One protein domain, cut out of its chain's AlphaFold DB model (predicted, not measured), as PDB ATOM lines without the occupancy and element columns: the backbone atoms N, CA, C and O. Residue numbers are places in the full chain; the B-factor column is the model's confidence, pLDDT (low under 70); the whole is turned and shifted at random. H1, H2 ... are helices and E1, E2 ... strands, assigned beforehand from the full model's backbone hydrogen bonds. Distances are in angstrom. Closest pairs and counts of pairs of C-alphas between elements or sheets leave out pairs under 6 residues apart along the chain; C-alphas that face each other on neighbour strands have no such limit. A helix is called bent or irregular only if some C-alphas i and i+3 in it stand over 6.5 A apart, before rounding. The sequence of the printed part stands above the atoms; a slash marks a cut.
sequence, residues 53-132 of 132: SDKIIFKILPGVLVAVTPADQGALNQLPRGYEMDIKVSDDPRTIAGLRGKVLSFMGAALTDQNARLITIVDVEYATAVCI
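This is residues 53 to 132 of the 132 residues of an uncharacterized protein of Methyloglobulus sp (UniProt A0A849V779). A strongly twisted sheet of three strands has the short helix H2 packed on one face and no named helix on the other. H1 and H3 sit off the sheet, toward the end away from Ile 132, while at the other end residues 128 to 130 of the long, bent strand E3 run on past the start of E1. The printed part has 80 residues, with three named helices and three named strands in the order E1 H1 E2 H2 H3 E3; the sheet order is E2 E1 E3, antiparallel throughout, and the class is mixed, helices and strands. It is compact, with a radius of gyration of the C-alphas of 13.4 A, yet elongated, spanning 43 by 23 by 22 A.

E1, residues 53 to 60, begins at C-alpha 53 (-33.084, -42.295, -28.449) and is 21.7 A long. H1 is residues 70 to 78, 14.0 A, and is only just irregular: C-alphas 71 and 74 are 7.0 A apart. E2 is residues 85 to 90, 16.9 A. H2 is residues 99 to 106, and H3 residues 113 to 117. E3, residues 119 to 130, is 31.5 A long, bends by 67 degrees at residue 122 and ends at C-alpha 130 (-33.337, -35.464, -37.698).

E1 is the inner strand. It is antiparallel to E2 at 149 degrees, with N 56 and O 87 2.8 A apart, and to E3 at 165 degrees, with N 55 and O 125 2.8 A apart. H2 is on the sheet; its closest C-alphas to E3 are Arg 100 and Ile 119, 6.3 A. H2 and H3 touch, the C-alphas of Arg 100 and Ala 116 being closest at 5.8 A. E2, H2 H3 and E3 make a split strand-helix-strand unit, two strands running the same way with E1 between them, and its crossover is right-handed. H1 is not on the sheet and is apart from H2, H3 and E3. Every O i to N i+4 pair is within hydrogen-bond range in H2 and H3, and 3 of 5 in H1.

The C-alphas farthest apart, those of Gly 63 and Ile 132, are 45.3 A apart. The printed part has no cut and no long link. Confidence is low, under 70, at residues 93 to 97.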
ATOM      1  N   SER A  53     -33.611 -42.197 -29.802       83.56
ATOM      2  CA  SER A  53     -33.084 -42.295 -28.449       83.56
ATOM      3  C   SER A  53     -34.218 -42.457 -27.455       83.56
ATOM      4  O   SER A  53     -35.181 -41.693 -27.499       83.56
ATOM      5  N   ASP A  54     -34.047 -43.376 -26.516       84.31
ATOM      6  CA  ASP A  54     -34.944 -43.523 -25.380       84.31
ATOM      7  C   ASP A  54     -34.294 -42.919 -24.142       84.31
ATOM      8  O   ASP A  54     -33.102 -43.123 -23.887       84.31
ATOM      9  N   LYS A  55     -35.087 -42.230 -23.330       88.25
ATOM     10  CA  LYS A  55     -34.750 -41.916 -21.948       88.25
ATOM     11  C   LYS A  55     -35.460 -42.926 -21.054       88.25
ATOM     12  O   LYS A  55     -36.681 -42.912 -20.932       88.25
ATOM     13  N   ILE A  56     -34.689 -43.809 -20.434       90.50
ATOM     14  CA  ILE A  56     -35.197 -44.829 -19.515       90.50
ATOM     15  C   ILE A  56     -35.127 -44.263 -18.104       90.50
ATOM     16  O   ILE A  56     -34.024 -44.016 -17.621       90.50
ATOM     17  N   ILE A  57     -36.271 -44.110 -17.438       93.12
ATOM     18  CA  ILE A  57     -36.359 -43.699 -16.034       93.12
ATOM     19  C   ILE A  57     -36.508 -44.956 -15.176       93.12
ATOM     20  O   ILE A  57     -37.384 -45.793 -15.410       93.12
ATOM     21  N   PHE A  58     -35.644 -45.124 -14.179       94.69
ATOM     22  CA  PHE A  58     -35.565 -46.336 -13.371       94.69
ATOM     23  C   PHE A  58     -35.245 -46.054 -11.899       94.69
ATOM     24  O   PHE A  58     -34.762 -44.986 -11.529       94.69
ATOM     25  N   LYS A  59     -35.505 -47.056 -11.055       96.56
ATOM     26  CA  LYS A  59     -35.101 -47.116  -9.644       96.56
ATOM     27  C   LYS A  59     -34.281 -48.371  -9.403       96.56
ATOM     28  O   LYS A  59     -34.583 -49.435  -9.950       96.56
ATOM     29  N   ILE A  60     -33.297 -48.258  -8.517       96.38
ATOM     30  CA  ILE A  60     -32.607 -49.418  -7.953       96.38
ATOM     31  C   ILE A  60     -33.268 -49.752  -6.616       96.38
ATOM     32  O   ILE A  60     -33.293 -48.921  -5.703       96.38
ATOM     33  N   LEU A  61     -33.822 -50.956  -6.514       96.50
ATOM     34  CA  LEU A  61     -34.450 -51.477  -5.304       96.50
ATOM     35  C   LEU A  61     -33.402 -51.803  -4.223       96.50
ATOM     36  O   LEU A  61     -32.218 -51.962  -4.536       96.50
ATOM     37  N   PRO A  62     -33.813 -51.926  -2.946       94.75
ATOM     38  CA  PRO A  62     -32.925 -52.399  -1.889       94.75
ATOM     39  C   PRO A  62     -32.297 -53.755  -2.237       94.75
ATOM     40  O   PRO A  62     -32.996 -54.691  -2.622       94.75
ATOM     41  N   GLY A  63     -30.977 -53.861  -2.089       92.75
ATOM     42  CA  GLY A  63     -30.215 -55.065  -2.412       92.75
ATOM     43  C   GLY A  63     -28.792 -54.756  -2.871       92.75
ATOM     44  O   GLY A  63     -28.399 -53.593  -3.011       92.75
ATOM     45  N   VAL A  64     -28.019 -55.816  -3.105       93.75
ATOM     46  CA  VAL A  64     -26.641 -55.725  -3.603       93.75
ATOM     47  C   VAL A  64     -26.625 -56.107  -5.077       93.75
ATOM     48  O   VAL A  64     -26.874 -57.262  -5.426       93.75
ATOM     49  N   LEU A  65     -26.334 -55.125  -5.931       95.75
ATOM     50  CA  LEU A  65     -26.001 -55.369  -7.329       95.75
ATOM     51  C   LEU A  65     -24.587 -55.943  -7.409       95.75
ATOM     52  O   LEU A  65     -23.687 -55.459  -6.728       95.75
ATOM     53  N   VAL A  66     -24.385 -56.938  -8.264       96.19
ATOM     54  CA  VAL A  66     -23.059 -57.498  -8.552       96.19
ATOM     55  C   VAL A  66     -22.472 -56.784  -9.764       96.19
ATOM     56  O   VAL A  66     -23.107 -56.753 -10.821       96.19
ATOM     57  N   ALA A  67     -21.283 -56.207  -9.630       95.50
ATOM     58  CA  ALA A  67     -20.578 -55.567 -10.736       95.50
ATOM     59  C   ALA A  67     -20.054 -56.597 -11.753       95.50
ATOM     60  O   ALA A  67     -19.782 -57.744 -11.403       95.50
ATOM     61  N   VAL A  68     -19.891 -56.186 -13.018       93.31
ATOM     62  CA  VAL A  68     -19.207 -57.008 -14.037       93.31
ATOM     63  C   VAL A  68     -17.755 -57.250 -13.628       93.31
ATOM     64  O   VAL A  68     -17.247 -58.361 -13.766       93.31
ATOM     65  N   THR A  69     -17.094 -56.213 -13.107       91.94
ATOM     66  CA  THR A  69     -15.722 -56.293 -12.609       91.94
ATOM     67  C   THR A  69     -15.693 -56.043 -11.097       91.94
ATOM     68  O   THR A  69     -16.366 -55.131 -10.615       91.94
ATOM     69  N   PRO A  70     -14.905 -56.797 -10.307       91.12
ATOM     70  CA  PRO A  70     -14.811 -56.562  -8.862       91.12
ATOM     71  C   PRO A  70     -14.305 -55.161  -8.489       91.12
ATOM     72  O   PRO A  70     -14.680 -54.634  -7.443       91.12
ATOM     73  N   ALA A  71     -13.480 -54.546  -9.344       90.50
ATOM     74  CA  ALA A  71     -12.954 -53.196  -9.137       90.50
ATOM     75  C   ALA A  71     -14.062 -52.126  -9.130       90.50
ATOM     76  O   ALA A  71     -13.974 -51.144  -8.395       90.50
ATOM     77  N   ASP A  72     -15.130 -52.352  -9.894       89.56
ATOM     78  CA  ASP A  72     -16.263 -51.438 -10.037       89.56
ATOM     79  C   ASP A  72     -17.293 -51.569  -8.895       89.56
ATOM     80  O   ASP A  72     -18.170 -50.718  -8.729       89.56
ATOM     81  N   GLN A  73     -17.188 -52.605  -8.053       93.50
ATOM     82  CA  GLN A  73     -18.183 -52.899  -7.016       93.50
ATOM     83  C   GLN A  73     -18.346 -51.754  -6.004       93.50
ATOM     84  O   GLN A  73     -19.463 -51.459  -5.576       93.50
ATOM     85  N   GLY A  74     -17.247 -51.088  -5.637       91.62
ATOM     86  CA  GLY A  74     -17.280 -49.946  -4.724       91.62
ATOM     87  C   GLY A  74     -18.110 -48.785  -5.274       91.62
ATOM     88  O   GLY A  74     -18.947 -48.243  -4.555       91.62
ATOM     89  N   ALA A  75     -17.936 -48.453  -6.556       91.12
ATOM     90  CA  ALA A  75     -18.704 -47.405  -7.227       91.12
ATOM     91  C   ALA A  75     -20.180 -47.805  -7.386       91.12
ATOM     92  O   ALA A  75     -21.077 -47.015  -7.093       91.12
ATOM     93  N   LEU A  76     -20.452 -49.062  -7.753       93.12
ATOM     94  CA  LEU A  76     -21.816 -49.573  -7.909       93.12
ATOM     95  C   LEU A  76     -22.614 -49.560  -6.592       93.12
ATOM     96  O   LEU A  76     -23.832 -49.338  -6.587       93.12
ATOM     97  N   ASN A  77     -21.930 -49.772  -5.465       92.69
ATOM     98  CA  ASN A  77     -22.513 -49.703  -4.125       92.69
ATOM     99  C   ASN A  77     -22.856 -48.272  -3.688       92.69
ATOM    100  O   ASN A  77     -23.722 -48.102  -2.834       92.69
ATOM    101  N   GLN A  78     -22.198 -47.261  -4.259       90.75
ATOM    102  CA  GLN A  78     -22.435 -45.850  -3.936       90.75
ATOM    103  C   GLN A  78     -23.608 -45.247  -4.713       90.75
ATOM    104  O   GLN A  78     -24.079 -44.168  -4.355       90.75
ATOM    105  N   LEU A  79     -24.091 -45.923  -5.759       90.31
ATOM    106  CA  LEU A  79     -25.264 -45.467  -6.495       90.31
ATOM    107  C   LEU A  79     -26.491 -45.407  -5.565       90.31
ATOM    108  O   LEU A  79     -26.741 -46.357  -4.811       90.31
ATOM    109  N   PRO A  80     -27.298 -44.336  -5.638       90.75
ATOM    110  CA  PRO A  80     -28.454 -44.174  -4.769       90.75
ATOM    111  C   PRO A  80     -29.495 -45.273  -5.016       90.75
ATOM    112  O   PRO A  80     -29.637 -45.816  -6.115       90.75
ATOM    113  N   ARG A  81     -30.238 -45.618  -3.963       93.44
ATOM    114  CA  ARG A  81     -31.313 -46.619  -3.991       93.44
ATOM    115  C   ARG A  81     -32.650 -45.941  -3.723       93.44
ATOM    116  O   ARG A  81     -32.715 -45.018  -2.920       93.44
ATOM    117  N   GLY A  82     -33.707 -46.389  -4.396       92.75
ATOM    118  CA  GLY A  82     -35.062 -45.844  -4.253       92.75
ATOM    119  C   GLY A  82     -35.324 -44.498  -4.948       92.75
ATOM    120  O   GLY A  82     -36.483 -44.099  -5.038       92.75
ATOM    121  N   TYR A  83     -34.296 -43.835  -5.481       90.94
ATOM    122  CA  TYR A  83     -34.427 -42.595  -6.249       90.94
ATOM    123  C   TYR A  83     -34.616 -42.874  -7.740       90.94
ATOM    124  O   TYR A  83     -34.083 -43.858  -8.260       90.94
ATOM    125  N   GLU A  84     -35.372 -42.000  -8.408       92.62
ATOM    126  CA  GLU A  84     -35.495 -42.004  -9.868       92.62
ATOM    127  C   GLU A  84     -34.201 -41.498 -10.484       92.62
ATOM    128  O   GLU A  84     -33.683 -40.446 -10.115       92.62
ATOM    129  N   MET A  85     -33.679 -42.287 -11.409       91.25
ATOM    130  CA  MET A  85     -32.534 -41.962 -12.241       91.25
ATOM    131  C   MET A  85     -32.930 -42.195 -13.687       91.25
ATOM    132  O   MET A  85     -33.783 -43.039 -13.965       91.25
ATOM    133  N   ASP A  86     -32.292 -41.487 -14.606       90.44
ATOM    134  CA  ASP A  86     -32.502 -41.701 -16.025       90.44
ATOM    135  C   ASP A  86     -31.202 -41.949 -16.778       90.44
ATOM    136  O   ASP A  86     -30.124 -41.495 -16.393       90.44
ATOM    137  N   ILE A  87     -31.318 -42.713 -17.860       87.62
ATOM    138  CA  ILE A  87     -30.261 -42.875 -18.853       87.62
ATOM    139  C   ILE A  87     -30.831 -42.609 -20.230       87.62
ATOM    140  O   ILE A  87     -31.960 -42.999 -20.525       87.62
ATOM    141  N   LYS A  88     -30.025 -41.994 -21.094       86.06
ATOM    142  CA  LYS A  88     -30.348 -41.877 -22.514       86.06
ATOM    143  C   LYS A  88     -29.596 -42.945 -23.289       86.06
ATOM    144  O   LYS A  88     -28.372 -43.031 -23.202       86.06
ATOM    145  N   VAL A  89     -30.328 -43.748 -24.044       82.75
ATOM    146  CA  VAL A  89     -29.787 -44.834 -24.858       82.75
ATOM    147  C   VAL A  89     -30.157 -44.594 -26.312       82.75
ATOM    148  O   VAL A  89     -31.297 -44.259 -26.615       82.75
ATOM    149  N   SER A  90     -29.194 -44.759 -27.219       79.75
ATOM    150  CA  SER A  90     -29.521 -44.859 -28.641       79.75
ATOM    151  C   SER A  90     -30.307 -46.146 -28.849       79.75
ATOM    152  O   SER A  90     -29.901 -47.195 -28.340       79.75
ATOM    153  N   ASP A  91     -31.405 -46.063 -29.590       72.06
ATOM    154  CA  ASP A  91     -32.246 -47.219 -29.871       72.06
ATOM    155  C   ASP A  91     -32.319 -47.508 -31.370       72.06
ATOM    156  O   ASP A  91     -32.219 -46.603 -32.203       72.06
ATOM    157  N   ASP A  92     -32.455 -48.788 -31.711       73.19
ATOM    158  CA  ASP A  92     -32.833 -49.216 -33.054       73.19
ATOM    159  C   ASP A  92     -34.320 -49.582 -33.004       73.19
ATOM    160  O   ASP A  92     -34.660 -50.586 -32.371       73.19
ATOM    161  N   PRO A  93     -35.206 -48.842 -33.699       66.56
ATOM    162  CA  PRO A  93     -36.652 -49.069 -33.645       66.56
ATOM    163  C   PRO A  93     -37.075 -50.448 -34.178       66.56
ATOM    164  O   PRO A  93     -38.240 -50.826 -34.063       66.56
ATOM    165  N   ARG A  94     -36.159 -51.202 -34.799       69.25
ATOM    166  CA  ARG A  94     -36.394 -52.572 -35.276       69.25
ATOM    167  C   ARG A  94     -36.078 -53.634 -34.228       69.25
ATOM    168  O   ARG A  94     -36.359 -54.807 -34.469       69.25
ATOM    169  N   THR A  95     -35.499 -53.258 -33.088       66.62
ATOM    170  CA  THR A  95     -35.098 -54.194 -32.035       66.62
ATOM    171  C   THR A  95     -35.618 -53.748 -30.678       66.62
ATOM    172  O   THR A  95     -35.429 -52.610 -30.275       66.62
ATOM    173  N   ILE A  96     -36.230 -54.663 -29.927       62.34
ATOM    174  CA  ILE A  96     -36.636 -54.401 -28.543       62.34
ATOM    175  C   ILE A  96     -35.555 -54.987 -27.634       62.34
ATOM    176  O   ILE A  96     -35.599 -56.161 -27.266       62.34
ATOM    177  N   ALA A  97     -34.540 -54.193 -27.302       63.91
ATOM    178  CA  ALA A  97     -33.542 -54.607 -26.321       63.91
ATOM    179  C   ALA A  97     -34.104 -54.473 -24.895       63.91
ATOM    180  O   ALA A  97     -34.740 -53.477 -24.547       63.91
ATOM    181  N   GLY A  98     -33.863 -55.480 -24.049       83.44
ATOM    182  CA  GLY A  98     -34.383 -55.512 -22.682       83.44
ATOM    183  C   GLY A  98     -33.925 -54.303 -21.860       83.44
ATOM    184  O   GLY A  98     -32.737 -54.163 -21.570       83.44
ATOM    185  N   LEU A  99     -34.872 -53.457 -21.440       88.44
ATOM    186  CA  LEU A  99     -34.606 -52.180 -20.760       88.44
ATOM    187  C   LEU A  99     -33.744 -52.340 -19.503       88.44
ATOM    188  O   LEU A  99     -32.786 -51.600 -19.299       88.44
ATOM    189  N   ARG A 100     -34.029 -53.365 -18.692       91.12
ATOM    190  CA  ARG A 100     -33.225 -53.683 -17.503       91.12
ATOM    191  C   ARG A 100     -31.784 -54.029 -17.866       91.12
ATOM    192  O   ARG A 100     -30.875 -53.601 -17.174       91.12
ATOM    193  N   GLY A 101     -31.572 -54.758 -18.960       89.56
ATOM    194  CA  GLY A 101     -30.233 -55.074 -19.453       89.56
ATOM    195  C   GLY A 101     -29.474 -53.818 -19.875       89.56
ATOM    196  O   GLY A 101     -28.330 -53.650 -19.474       89.56
ATOM    197  N   LYS A 102     -30.128 -52.893 -20.593       88.19
ATOM    198  CA  LYS A 102     -29.535 -51.589 -20.948       88.19
ATOM    199  C   LYS A 102     -29.112 -50.802 -19.698       88.19
ATOM    200  O   LYS A 102     -27.988 -50.315 -19.639       88.19
ATOM    201  N   VAL A 103     -29.982 -50.743 -18.687       91.62
ATOM    202  CA  VAL A 103     -29.702 -50.086 -17.397       91.62
ATOM    203  C   VAL A 103     -28.530 -50.746 -16.664       91.62
ATOM    204  O   VAL A 103     -27.619 -50.054 -16.216       91.62
ATOM    205  N   LEU A 104     -28.508 -52.076 -16.567       92.31
ATOM    206  CA  LEU A 104     -27.423 -52.805 -15.905       92.31
ATOM    207  C   LEU A 104     -26.083 -52.617 -16.621       92.31
ATOM    208  O   LEU A 104     -25.090 -52.319 -15.959       92.31
ATOM    209  N   SER A 105     -26.071 -52.718 -17.953       89.62
ATOM    210  CA  SER A 105     -24.881 -52.460 -18.766       89.62
ATOM    211  C   SER A 105     -24.356 -51.043 -18.561       89.62
ATOM    212  O   SER A 105     -23.159 -50.868 -18.360       89.62
ATOM    213  N   PHE A 106     -25.243 -50.040 -18.557       88.62
ATOM    214  CA  PHE A 106     -24.861 -48.649 -18.308       88.62
ATOM    215  C   PHE A 106     -24.205 -48.468 -16.938       88.62
ATOM    216  O   PHE A 106     -23.235 -47.733 -16.821       88.62
ATOM    217  N   MET A 107     -24.708 -49.147 -15.905       90.75
ATOM    218  CA  MET A 107     -24.156 -49.057 -14.553       90.75
ATOM    219  C   MET A 107     -22.926 -49.944 -14.328       90.75
ATOM    220  O   MET A 107     -22.442 -49.986 -13.206       90.75
ATOM    221  N   GLY A 108     -22.443 -50.701 -15.319       90.81
ATOM    222  CA  GLY A 108     -21.360 -51.671 -15.112       90.81
ATOM    223  C   GLY A 108     -21.748 -52.862 -14.219       90.81
ATOM    224  O   GLY A 108     -20.882 -53.517 -13.633       90.81
ATOM    225  N   ALA A 109     -23.045 -53.156 -14.095       93.69
ATOM    226  CA  ALA A 109     -23.570 -54.290 -13.342       93.69
ATOM    227  C   ALA A 109     -23.682 -55.544 -14.224       93.69
ATOM    228  O   ALA A 109     -24.006 -55.470 -15.408       93.69
ATOM    229  N   ALA A 110     -23.440 -56.720 -13.643       94.06
ATOM    230  CA  ALA A 110     -23.539 -57.987 -14.359       94.06
ATOM    231  C   ALA A 110     -24.966 -58.229 -14.886       94.06
ATOM    232  O   ALA A 110     -25.951 -57.969 -14.189       94.06
ATOM    233  N   LEU A 111     -25.081 -58.771 -16.099       93.19
ATOM    234  CA  LEU A 111     -26.361 -59.104 -16.734       93.19
ATOM    235  C   LEU A 111     -26.912 -60.431 -16.194       93.19
ATOM    236  O   LEU A 111     -26.926 -61.445 -16.884       93.19
ATOM    237  N   THR A 112     -27.333 -60.426 -14.930       94.50
ATOM    238  CA  THR A 112     -27.906 -61.586 -14.238       94.50
ATOM    239  C   THR A 112     -29.351 -61.325 -13.828       94.50
ATOM    240  O   THR A 112     -29.743 -60.185 -13.571       94.50
ATOM    241  N   ASP A 113     -30.141 -62.389 -13.678       94.62
ATOM    242  CA  ASP A 113     -31.524 -62.270 -13.205       94.62
ATOM    243  C   ASP A 113     -31.621 -61.670 -11.796       94.62
ATOM    244  O   ASP A 113     -32.586 -60.976 -11.476       94.62
ATOM    245  N   GLN A 114     -30.625 -61.924 -10.940       95.56
ATOM    246  CA  GLN A 114     -30.537 -61.314  -9.613       95.56
ATOM    247  C   GLN A 114     -30.463 -59.791  -9.721       95.56
ATOM    248  O   GLN A 114     -31.259 -59.095  -9.095       95.56
ATOM    249  N   ASN A 115     -29.544 -59.279 -10.541       96.12
ATOM    250  CA  ASN A 115     -29.400 -57.845 -10.745       96.12
ATOM    251  C   ASN A 115     -30.633 -57.253 -11.434       96.12
ATOM    252  O   ASN A 115     -31.111 -56.197 -11.031       96.12
ATOM    253  N   ALA A 116     -31.200 -57.948 -12.424       94.50
ATOM    254  CA  ALA A 116     -32.388 -57.485 -13.138       94.50
ATOM    255  C   ALA A 116     -33.597 -57.316 -12.205       94.50
ATOM    256  O   ALA A 116     -34.349 -56.351 -12.343       94.50
ATOM    257  N   ARG A 117     -33.765 -58.203 -11.217       96.62
ATOM    258  CA  ARG A 117     -34.822 -58.096 -10.198       96.62
ATOM    259  C   ARG A 117     -34.680 -56.874  -9.290       96.62
ATOM    260  O   ARG A 117     -35.680 -56.443  -8.730       96.62
ATOM    261  N   LEU A 118     -33.481 -56.302  -9.176       97.38
ATOM    262  CA  LEU A 118     -33.235 -55.079  -8.411       97.38
ATOM    263  C   LEU A 118     -33.498 -53.799  -9.216       97.38
ATOM    264  O   LEU A 118     -33.355 -52.710  -8.666       97.38
ATOM    265  N   ILE A 119     -33.894 -53.904 -10.489       96.81
ATOM    266  CA  ILE A 119     -34.197 -52.755 -11.347       96.81
ATOM    267  C   ILE A 119     -35.695 -52.672 -11.630       96.81
ATOM    268  O   ILE A 119     -36.299 -53.561 -12.250       96.81
ATOM    269  N   THR A 120     -36.280 -51.542 -11.251       96.50
ATOM    270  CA  THR A 120     -37.641 -51.164 -11.630       96.50
ATOM    271  C   THR A 120     -37.571 -50.095 -12.704       96.50
ATOM    272  O   THR A 120     -36.988 -49.039 -12.481       96.50
ATOM    273  N   ILE A 121     -38.176 -50.367 -13.859       95.12
ATOM    274  CA  ILE A 121     -38.410 -49.348 -14.883       95.12
ATOM    275  C   ILE A 121     -39.659 -48.580 -14.460       95.12
ATOM    276  O   ILE A 121     -40.690 -49.201 -14.199       95.12
ATOM    277  N   VAL A 122     -39.528 -47.266 -14.322       96.25
ATOM    278  CA  VAL A 122     -40.618 -46.366 -13.934       96.25
ATOM    279  C   VAL A 122     -41.331 -45.867 -15.181       96.25
ATOM    280  O   VAL A 122     -42.550 -45.965 -15.252       96.25
ATOM    281  N   ASP A 123     -40.567 -45.389 -16.163       93.44
ATOM    282  CA  ASP A 123     -41.097 -44.860 -17.418       93.44
ATOM    283  C   ASP A 123     -40.036 -44.920 -18.533       93.44
ATOM    284  O   ASP A 123     -38.841 -45.114 -18.268       93.44
ATOM    285  N   VAL A 124     -40.473 -44.769 -19.782       89.56
ATOM    286  CA  VAL A 124     -39.613 -44.648 -20.961       89.56
ATOM    287  C   VAL A 124     -40.128 -43.513 -21.839       89.56
ATOM    288  O   VAL A 124     -41.202 -43.608 -22.428       89.56
ATOM    289  N   GLU A 125     -39.329 -42.456 -21.977       89.44
ATOM    290  CA  GLU A 125     -39.631 -41.348 -22.882       89.44
ATOM    291  C   GLU A 125     -38.900 -41.543 -24.215       89.44
ATOM    292  O   GLU A 125     -37.687 -41.764 -24.249       89.44
ATOM    293  N   TYR A 126     -39.628 -41.415 -25.320       82.88
ATOM    294  CA  TYR A 126     -39.082 -41.556 -26.667       82.88
ATOM    295  C   TYR A 126     -38.701 -40.198 -27.263       82.88
ATOM    296  O   TYR A 126     -39.497 -39.255 -27.235       82.88
ATOM    297  N   ALA A 127     -37.514 -40.103 -27.861       80.12
ATOM    298  CA  ALA A 127     -37.046 -38.909 -28.556       80.12
ATOM    299  C   ALA A 127     -36.424 -39.251 -29.916       80.12
ATOM    300  O   ALA A 127     -35.695 -40.234 -30.068       80.12
ATOM    301  N   THR A 128     -36.674 -38.398 -30.909       81.25
ATOM    302  CA  THR A 128     -36.062 -38.498 -32.237       81.25
ATOM    303  C   THR A 128     -35.398 -37.194 -32.634       81.25
ATOM    304  O   THR A 128     -35.862 -36.105 -32.298       81.25
ATOM    305  N   ALA A 129     -34.292 -37.308 -33.363       79.62
ATOM    306  CA  ALA A 129     -33.597 -36.173 -33.948       79.62
ATOM    307  C   ALA A 129     -33.363 -36.430 -35.437       79.62
ATOM    308  O   ALA A 129     -32.894 -37.499 -35.825       79.62
ATOM    309  N   VAL A 130     -33.679 -35.442 -36.272       80.44
ATOM    310  CA  VAL A 130     -33.337 -35.464 -37.698       80.44
ATOM    311  C   VAL A 130     -32.060 -34.661 -37.881       80.44
ATOM    312  O   VAL A 130     -32.024 -33.471 -37.573       80.44
ATOM    313  N   CYS A 131     -31.014 -35.310 -38.382       81.06
ATOM    314  CA  CYS A 131     -29.765 -34.630 -38.693       81.06
ATOM    315  C   CYS A 131     -29.869 -33.949 -40.062       81.06
ATOM    316  O   CYS A 131     -29.831 -34.624 -41.094       81.06
ATOM    317  N   ILE A 132     -30.018 -32.622 -40.057       76.88
ATOM    318  CA  ILE A 132     -30.074 -31.764 -41.255       76.88
ATOM    319  C   ILE A 132     -28.699 -31.296 -41.723       76.88
ATOM    320  O   ILE A 132     -27.803 -31.092 -40.877       76.88
TER     321      ILE A 132